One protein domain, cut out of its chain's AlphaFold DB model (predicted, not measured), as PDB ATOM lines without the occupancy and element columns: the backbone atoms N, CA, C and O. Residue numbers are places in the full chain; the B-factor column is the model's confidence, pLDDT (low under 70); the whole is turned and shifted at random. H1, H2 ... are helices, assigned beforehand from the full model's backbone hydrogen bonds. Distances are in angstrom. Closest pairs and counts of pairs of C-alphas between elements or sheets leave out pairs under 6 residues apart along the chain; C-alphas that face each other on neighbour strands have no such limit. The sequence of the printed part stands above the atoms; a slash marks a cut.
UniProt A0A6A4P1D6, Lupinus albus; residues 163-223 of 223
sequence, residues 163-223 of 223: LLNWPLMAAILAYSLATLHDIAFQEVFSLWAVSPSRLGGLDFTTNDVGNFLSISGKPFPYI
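Overview. This is residues 163 to 223 of the 223 residues of a protein of Lupinus albus (UniProt A0A6A4P1D6). A long helix, H1, and a short one, H2, make a lopsided V: a looped link at H1's last residues turns the chain, and H2 folds back, followed by a tail. Most of H1 stands free, as does the tail. The printed part has 61 residues with two named helices, H1 then H2, and no named strand; the class is all helix. It is extended, with a radius of gyration of the C-alphas of 16.4 A, and flat, spanning 49 by 28 by 13 A.

Arrangement. H1, residues 166 to 194, touches H2, residues 206 to 216, with residues 190 to 194 alone. The closest C-alphas, of Val 194 and Thr 206, are 6.5 A apart. The two form a helical hairpin, running opposite ways at a steep tilt of 40 degrees. In both, every O i to N i+4 pair is within hydrogen-bond range.

Along the chain. H1 runs 41.6 A from C-alpha 166 at (19.551, 70.452, 121.737). H2 runs 15.0 A to C-alpha 216 at (51.248, 58.619, 130.824).

Size, cuts and confidence. The C-alphas farthest apart, of Leu 164 and Arg 198, are 49.8 A apart. The printed part has no cut; the link from H1 to H2 is long. Residues 163 to 164 and 217 to 223 have pLDDT under 70.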
ATOM      1  N   LEU A 163      16.132  64.924 127.121       57.75
ATOM      2  CA  LEU A 163      16.746  64.430 125.880       57.75
ATOM      3  C   LEU A 163      16.380  65.251 124.625       57.75
ATOM      4  O   LEU A 163      16.970  65.057 123.574       57.75
ATOM      5  N   LEU A 164      15.426  66.181 124.712       60.12
ATOM      6  CA  LEU A 164      15.027  67.050 123.594       60.12
ATOM      7  C   LEU A 164      15.612  68.470 123.714       60.12
ATOM      8  O   LEU A 164      15.254  69.360 122.947       60.12
ATOM      9  N   ASN A 165      16.487  68.709 124.697       73.75
ATOM     10  CA  ASN A 165      17.261  69.943 124.773       73.75
ATOM     11  C   ASN A 165      18.489  69.799 123.874       73.75
ATOM     12  O   ASN A 165      19.460  69.154 124.261       73.75
ATOM     13  N   TRP A 166      18.444  70.431 122.699       76.50
ATOM     14  CA  TRP A 166      19.551  70.452 121.737       76.50
ATOM     15  C   TRP A 166      20.916  70.794 122.364       76.50
ATOM     16  O   TRP A 166      21.863  70.071 122.081       76.50
ATOM     17  N   PRO A 167      21.048  71.785 123.272       80.44
ATOM     18  CA  PRO A 167      22.340  72.090 123.893       80.44
ATOM     19  C   PRO A 167      22.852  70.965 124.801       80.44
ATOM     20  O   PRO A 167      24.040  70.669 124.800       80.44
ATOM     21  N   LEU A 168      21.957  70.303 125.542       76.94
ATOM     22  CA  LEU A 168      22.321  69.190 126.422       76.94
ATOM     23  C   LEU A 168      22.680  67.948 125.603       76.94
ATOM     24  O   LEU A 168      23.678  67.295 125.879       76.94
ATOM     25  N   MET A 169      21.888  67.642 124.576       78.38
ATOM     26  CA  MET A 169      22.165  66.527 123.674       78.38
ATOM     27  C   MET A 169      23.470  66.755 122.904       78.38
ATOM     28  O   MET A 169      24.265  65.832 122.778       78.38
ATOM     29  N   ALA A 170      23.732  67.986 122.452       79.00
ATOM     30  CA  ALA A 170      24.993  68.358 121.822       79.00
ATOM     31  C   ALA A 170      26.176  68.232 122.794       79.00
ATOM     32  O   ALA A 170      27.207  67.705 122.395       79.00
ATOM     33  N   ALA A 171      26.028  68.637 124.060       72.62
ATOM     34  CA  ALA A 171      27.068  68.464 125.076       72.62
ATOM     35  C   ALA A 171      27.345  66.982 125.376       72.62
ATOM     36  O   ALA A 171      28.500  66.572 125.414       72.62
ATOM     37  N   ILE A 172      26.299  66.160 125.516       79.38
ATOM     38  CA  ILE A 172      26.434  64.711 125.726       79.38
ATOM     39  C   ILE A 172      27.093  64.053 124.509       79.38
ATOM     40  O   ILE A 172      28.012  63.255 124.675       79.38
ATOM     41  N   LEU A 173      26.665  64.390 123.288       81.88
ATOM     42  CA  LEU A 173      27.267  63.870 122.057       81.88
ATOM     43  C   LEU A 173      28.726  64.314 121.910       81.88
ATOM     44  O   LEU A 173      29.575  63.486 121.599       81.88
ATOM     45  N   ALA A 174      29.036  65.582 122.182       77.00
ATOM     46  CA  ALA A 174      30.399  66.103 122.136       77.00
ATOM     47  C   ALA A 174      31.300  65.415 123.171       77.00
ATOM     48  O   ALA A 174      32.391  64.973 122.825       77.00
ATOM     49  N   TYR A 175      30.825  65.244 124.408       76.50
ATOM     50  CA  TYR A 175      31.540  64.503 125.447       76.50
ATOM     51  C   TYR A 175      31.737  63.028 125.072       76.50
ATOM     52  O   TYR A 175      32.827  62.481 125.236       76.50
ATOM     53  N   SER A 176      30.716  62.387 124.499       74.75
ATOM     54  CA  SER A 176      30.807  60.998 124.030       74.75
ATOM     55  C   SER A 176      31.829  60.850 122.904       74.75
ATOM     56  O   SER A 176      32.582  59.886 122.881       74.75
ATOM     57  N   LEU A 177      31.890  61.810 121.977       82.00
ATOM     58  CA  LEU A 177      32.876  61.809 120.896       82.00
ATOM     59  C   LEU A 177      34.290  62.082 121.413       82.00
ATOM     60  O   LEU A 177      35.230  61.436 120.957       82.00
ATOM     61  N   ALA A 178      34.444  62.998 122.370       75.06
ATOM     62  CA  ALA A 178      35.733  63.302 122.982       75.06
ATOM     63  C   ALA A 178      36.286  62.095 123.754       75.06
ATOM     64  O   ALA A 178      37.433  61.706 123.548       75.06
ATOM     65  N   THR A 179      35.453  61.454 124.576       74.31
ATOM     66  CA  THR A 179      35.829  60.237 125.313       74.31
ATOM     67  C   THR A 179      36.065  59.048 124.384       74.31
ATOM     68  O   THR A 179      37.016  58.300 124.584       74.31
ATOM     69  N   LEU A 180      35.264  58.893 123.323       76.94
ATOM     70  CA  LEU A 180      35.494  57.868 122.305       76.94
ATOM     71  C   LEU A 180      36.833  58.074 121.591       76.94
ATOM     72  O   LEU A 180      37.557  57.107 121.375       76.94
ATOM     73  N   HIS A 181      37.160  59.314 121.227       81.38
ATOM     74  CA  HIS A 181      38.431  59.647 120.596       81.38
ATOM     75  C   HIS A 181      39.613  59.352 121.526       81.38
ATOM     76  O   HIS A 181      40.588  58.750 121.083       81.38
ATOM     77  N   ASP A 182      39.518  59.736 122.799       73.38
ATOM     78  CA  ASP A 182      40.563  59.501 123.800       73.38
ATOM     79  C   ASP A 182      40.842  57.998 123.992       73.38
ATOM     80  O   ASP A 182      41.973  57.539 123.827       73.38
ATOM     81  N   ILE A 183      39.785  57.202 124.191       75.75
ATOM     82  CA  ILE A 183      39.890  55.741 124.334       75.75
ATOM     83  C   ILE A 183      40.428  55.105 123.046       75.75
ATOM     84  O   ILE A 183      41.303  54.240 123.094       75.75
ATOM     85  N   ALA A 184      39.932  55.534 121.882       81.19
ATOM     86  CA  ALA A 184      40.399  55.017 120.601       81.19
ATOM     87  C   ALA A 184      41.885  55.319 120.385       81.19
ATOM     88  O   ALA A 184      42.625  54.436 119.955       81.19
ATOM     89  N   PHE A 185      42.340  56.527 120.718       81.31
ATOM     90  CA  PHE A 185      43.750  56.890 120.632       81.31
ATOM     91  C   PHE A 185      44.604  56.014 121.556       81.31
ATOM     92  O   PHE A 185      45.626  55.494 121.116       81.31
ATOM     93  N   GLN A 186      44.165  55.783 122.795       73.44
ATOM     94  CA  GLN A 186      44.901  54.981 123.776       73.44
ATOM     95  C   GLN A 186      45.032  53.499 123.371       73.44
ATOM     96  O   GLN A 186      46.114  52.911 123.485       73.44
ATOM     97  N   GLU A 187      43.959  52.901 122.847       79.81
ATOM     98  CA  GLU A 187      43.947  51.510 122.372       79.81
ATOM     99  C   GLU A 187      44.758  51.346 121.078       79.81
ATOM    100  O   GLU A 187      45.595  50.445 120.965       79.81
ATOM    101  N   VAL A 188      44.567  52.248 120.108       85.06
ATOM    102  CA  VAL A 188      45.302  52.219 118.834       85.06
ATOM    103  C   VAL A 188      46.789  52.459 119.063       85.06
ATOM    104  O   VAL A 188      47.607  51.759 118.469       85.06
ATOM    105  N   PHE A 189      47.157  53.386 119.949       82.12
ATOM    106  CA  PHE A 189      48.551  53.631 120.312       82.12
ATOM    107  C   PHE A 189      49.197  52.389 120.931       82.12
ATOM    108  O   PHE A 189      50.295  52.005 120.530       82.12
ATOM    109  N   SER A 190      48.499  51.724 121.855       79.81
ATOM    110  CA  SER A 190      48.997  50.507 122.502       79.81
ATOM    111  C   SER A 190      49.229  49.380 121.490       79.81
ATOM    112  O   SER A 190      50.270  48.726 121.516       79.81
ATOM    113  N   LEU A 191      48.302  49.190 120.545       81.50
ATOM    114  CA  LEU A 191      48.442  48.204 119.467       81.50
ATOM    115  C   LEU A 191      49.553  48.566 118.474       81.50
ATOM    116  O   LEU A 191      50.295  47.692 118.022       81.50
ATOM    117  N   TRP A 192      49.680  49.847 118.129       84.38
ATOM    118  CA  TRP A 192      50.710  50.336 117.218       84.38
ATOM    119  C   TRP A 192      52.115  50.202 117.816       84.38
ATOM    120  O   TRP A 192      53.036  49.767 117.122       84.38
ATOM    121  N   ALA A 193      52.275  50.495 119.107       81.25
ATOM    122  CA  ALA A 193      53.552  50.371 119.801       81.25
ATOM    123  C   ALA A 193      54.053  48.915 119.845       81.25
ATOM    124  O   ALA A 193      55.238  48.679 119.622       81.25
ATOM    125  N   VAL A 194      53.154  47.943 120.051       81.75
ATOM    126  CA  VAL A 194      53.481  46.500 120.053       81.75
ATOM    127  C   VAL A 194      53.656  45.925 118.637       81.75
ATOM    128  O   VAL A 194      54.206  44.839 118.461       81.75
ATOM    129  N   SER A 195      53.191  46.617 117.595       82.69
ATOM    130  CA  SER A 195      53.236  46.084 116.230       82.69
ATOM    131  C   SER A 195      54.673  45.993 115.683       82.69
ATOM    132  O   SER A 195      55.460  46.919 115.896       82.69
ATOM    133  N   PRO A 196      55.016  44.938 114.910       78.88
ATOM    134  CA  PRO A 196      56.355  44.769 114.352       78.88
ATOM    135  C   PRO A 196      56.769  45.934 113.449       78.88
ATOM    136  O   PRO A 196      55.960  46.420 112.649       78.88
ATOM    137  N   SER A 197      58.059  46.282 113.449       77.00
ATOM    138  CA  SER A 197      58.634  47.356 112.615       77.00
ATOM    139  C   SER A 197      58.338  47.210 111.116       77.00
ATOM    140  O   SER A 197      58.253  48.196 110.388       77.00
ATOM    141  N   ARG A 198      58.102  45.979 110.636       77.50
ATOM    142  CA  ARG A 198      57.711  45.698 109.242       77.50
ATOM    143  C   ARG A 198      56.339  46.276 108.864       77.50
ATOM    144  O   ARG A 198      56.092  46.516 107.688       77.50
ATOM    145  N   LEU A 199      55.452  46.468 109.838       77.38
ATOM    146  CA  LEU A 199      54.120  47.059 109.666       77.38
ATOM    147  C   LEU A 199      54.095  48.555 110.030       77.38
ATOM    148  O   LEU A 199      53.022  49.151 110.064       77.38
ATOM    149  N   GLY A 200      55.260  49.162 110.292       75.38
ATOM    150  CA  GLY A 200      55.377  50.562 110.700       75.38
ATOM    151  C   GLY A 200      55.106  50.820 112.188       75.38
ATOM    152  O   GLY A 200      54.857  51.968 112.545       75.38
ATOM    153  N   GLY A 201      55.117  49.779 113.032       78.50
ATOM    154  CA  GLY A 201      55.074  49.892 114.499       78.50
ATOM    155  C   GLY A 201      56.466  50.027 115.132       78.50
ATOM    156  O   GLY A 201      57.469  50.046 114.419       78.50
ATOM    157  N   LEU A 202      56.530  50.141 116.464       77.69
ATOM    158  CA  LEU A 202      57.793  50.314 117.206       77.69
ATOM    159  C   LEU A 202      58.452  49.009 117.673       77.69
ATOM    160  O   LEU A 202      59.571  49.068 118.178       77.69
ATOM    161  N   ASP A 203      57.792  47.857 117.510       80.56
ATOM    162  CA  ASP A 203      58.263  46.551 118.001       80.56
ATOM    163  C   ASP A 203      58.582  46.566 119.512       80.56
ATOM    164  O   ASP A 203      59.518  45.922 119.989       80.56
ATOM    165  N   PHE A 204      57.822  47.356 120.280       80.75
ATOM    166  CA  PHE A 204      57.984  47.448 121.727       80.75
ATOM    167  C   PHE A 204      57.400  46.228 122.421       80.75
ATOM    168  O   PHE A 204      56.358  45.692 122.035       80.75
ATOM    169  N   THR A 205      58.042  45.819 123.515       79.50
ATOM    170  CA  THR A 205      57.488  44.751 124.342       79.50
ATOM    171  C   THR A 205      56.266  45.258 125.101       79.50
ATOM    172  O   THR A 205      56.164  46.436 125.457       79.50
ATOM    173  N   THR A 206      55.347  44.356 125.444       77.25
ATOM    174  CA  THR A 206      54.132  44.676 126.214       77.25
ATOM    175  C   THR A 206      54.438  45.327 127.576       77.25
ATOM    176  O   THR A 206      53.587  45.999 128.155       77.25
ATOM    177  N   ASN A 207      55.670  45.185 128.076       75.06
ATOM    178  CA  ASN A 207      56.148  45.800 129.320       75.06
ATOM    179  C   ASN A 207      56.532  47.257 129.138       75.06
ATOM    180  O   ASN A 207      56.263  48.071 130.015       75.06
ATOM    181  N   ASP A 208      57.163  47.575 128.010       78.31
ATOM    182  CA  ASP A 208      57.581  48.936 127.693       78.31
ATOM    183  C   ASP A 208      56.350  49.795 127.420       78.31
ATOM    184  O   ASP A 208      56.239  50.906 127.938       78.31
ATOM    185  N   VAL A 209      55.367  49.231 126.710       79.56
ATOM    186  CA  VAL A 209      54.057  49.862 126.504       79.56
ATOM    187  C   VAL A 209      53.300  49.997 127.823       79.56
ATOM    188  O   VAL A 209      52.783  51.073 128.107       79.56
ATOM    189  N   GLY A 210      53.291  48.959 128.669       76.25
ATOM    190  CA  GLY A 210      52.691  49.019 130.006       76.25
ATOM    191  C   GLY A 210      53.312  50.107 130.886       76.25
ATOM    192  O   GLY A 210      52.587  50.904 131.471       76.25
ATOM    193  N   ASN A 211      54.644  50.213 130.919       78.38
ATOM    194  CA  ASN A 211      55.355  51.255 131.661       78.38
ATOM    195  C   ASN A 211      55.092  52.650 131.101       78.38
ATOM    196  O   ASN A 211      54.845  53.580 131.869       78.38
ATOM    197  N   PHE A 212      55.116  52.805 129.777       80.06
ATOM    198  CA  PHE A 212      54.820  54.081 129.137       80.06
ATOM    199  C   PHE A 212      53.385  54.524 129.436       80.06
ATOM    200  O   PHE A 212      53.160  55.674 129.811       80.06
ATOM    201  N   LEU A 213      52.428  53.599 129.354       74.19
ATOM    202  CA  LEU A 213      51.025  53.869 129.640       74.19
ATOM    203  C   LEU A 213      50.794  54.173 131.124       74.19
ATOM    204  O   LEU A 213      50.033  55.080 131.439       74.19
ATOM    205  N   SER A 214      51.507  53.508 132.034       76.88
ATOM    206  CA  SER A 214      51.479  53.826 133.467       76.88
ATOM    207  C   SER A 214      52.092  55.189 133.795       76.88
ATOM    208  O   SER A 214      51.596  55.883 134.679       76.88
ATOM    209  N   ILE A 215      53.145  55.607 133.083       78.19
ATOM    210  CA  ILE A 215      53.748  56.943 133.237       78.19
ATOM    211  C   ILE A 215      52.827  58.021 132.646       78.19
ATOM    212  O   ILE A 215      52.672  59.089 133.245       78.19
ATOM    213  N   SER A 216      52.205  57.734 131.500       72.56
ATOM    214  CA  SER A 216      51.248  58.619 130.824       72.56
ATOM    215  C   SER A 216      49.895  58.680 131.533       72.56
ATOM    216  O   SER A 216      49.192  59.674 131.393       72.56
ATOM    217  N   GLY A 217      49.544  57.657 132.317       60.53
ATOM    218  CA  GLY A 217      48.326  57.570 133.124       60.53
ATOM    219  C   GLY A 217      48.301  58.515 134.326       60.53
ATOM    220  O   GLY A 217      47.375  58.449 135.132       60.53
ATOM    221  N   LYS A 218      49.292  59.412 134.463       51.41
ATOM    222  CA  LYS A 218      49.146  60.575 135.339       51.41
ATOM    223  C   LYS A 218      47.881  61.312 134.901       51.41
ATOM    224  O   LYS A 218      47.834  61.731 133.746       51.41
ATOM    225  N   PRO A 219      46.877  61.470 135.785       48.62
ATOM    226  CA  PRO A 219      45.688  62.226 135.448       48.62
ATOM    227  C   PRO A 219      46.170  63.595 134.995       48.62
ATOM    228  O   PRO A 219      46.840  64.308 135.748       48.62
ATOM    229  N   PHE A 220      45.927  63.900 133.723       38.66
ATOM    230  CA  PHE A 220      46.175  65.227 133.207       38.66
ATOM    231  C   PHE A 220      45.382  66.163 134.125       38.66
ATOM    232  O   PHE A 220      44.176  65.952 134.283       38.66
ATOM    233  N   PRO A 221      46.033  67.123 134.799       33.12
ATOM    234  CA  PRO A 221      45.341  68.082 135.637       33.12
ATOM    235  C   PRO A 221      44.617  69.042 134.696       33.12
ATOM    236  O   PRO A 221      45.092  70.140 134.415       33.12
ATOM    237  N   TYR A 222      43.493  68.602 134.139       32.03
ATOM    238  CA  TYR A 222      42.505  69.520 133.615       32.03
ATOM    239  C   TYR A 222      41.744  70.046 134.827       32.03
ATOM    240  O   TYR A 222      40.898  69.373 135.410       32.03
ATOM    241  N   ILE A 223      42.261  71.200 135.243       30.22
ATOM    242  CA  ILE A 223      41.675  72.259 136.065       30.22
ATOM    243  C   ILE A 223      40.161  72.344 135.874       30.22
ATOM    244  O   ILE A 223      39.725  72.310 134.698       30.22
TER     245      ILE A 223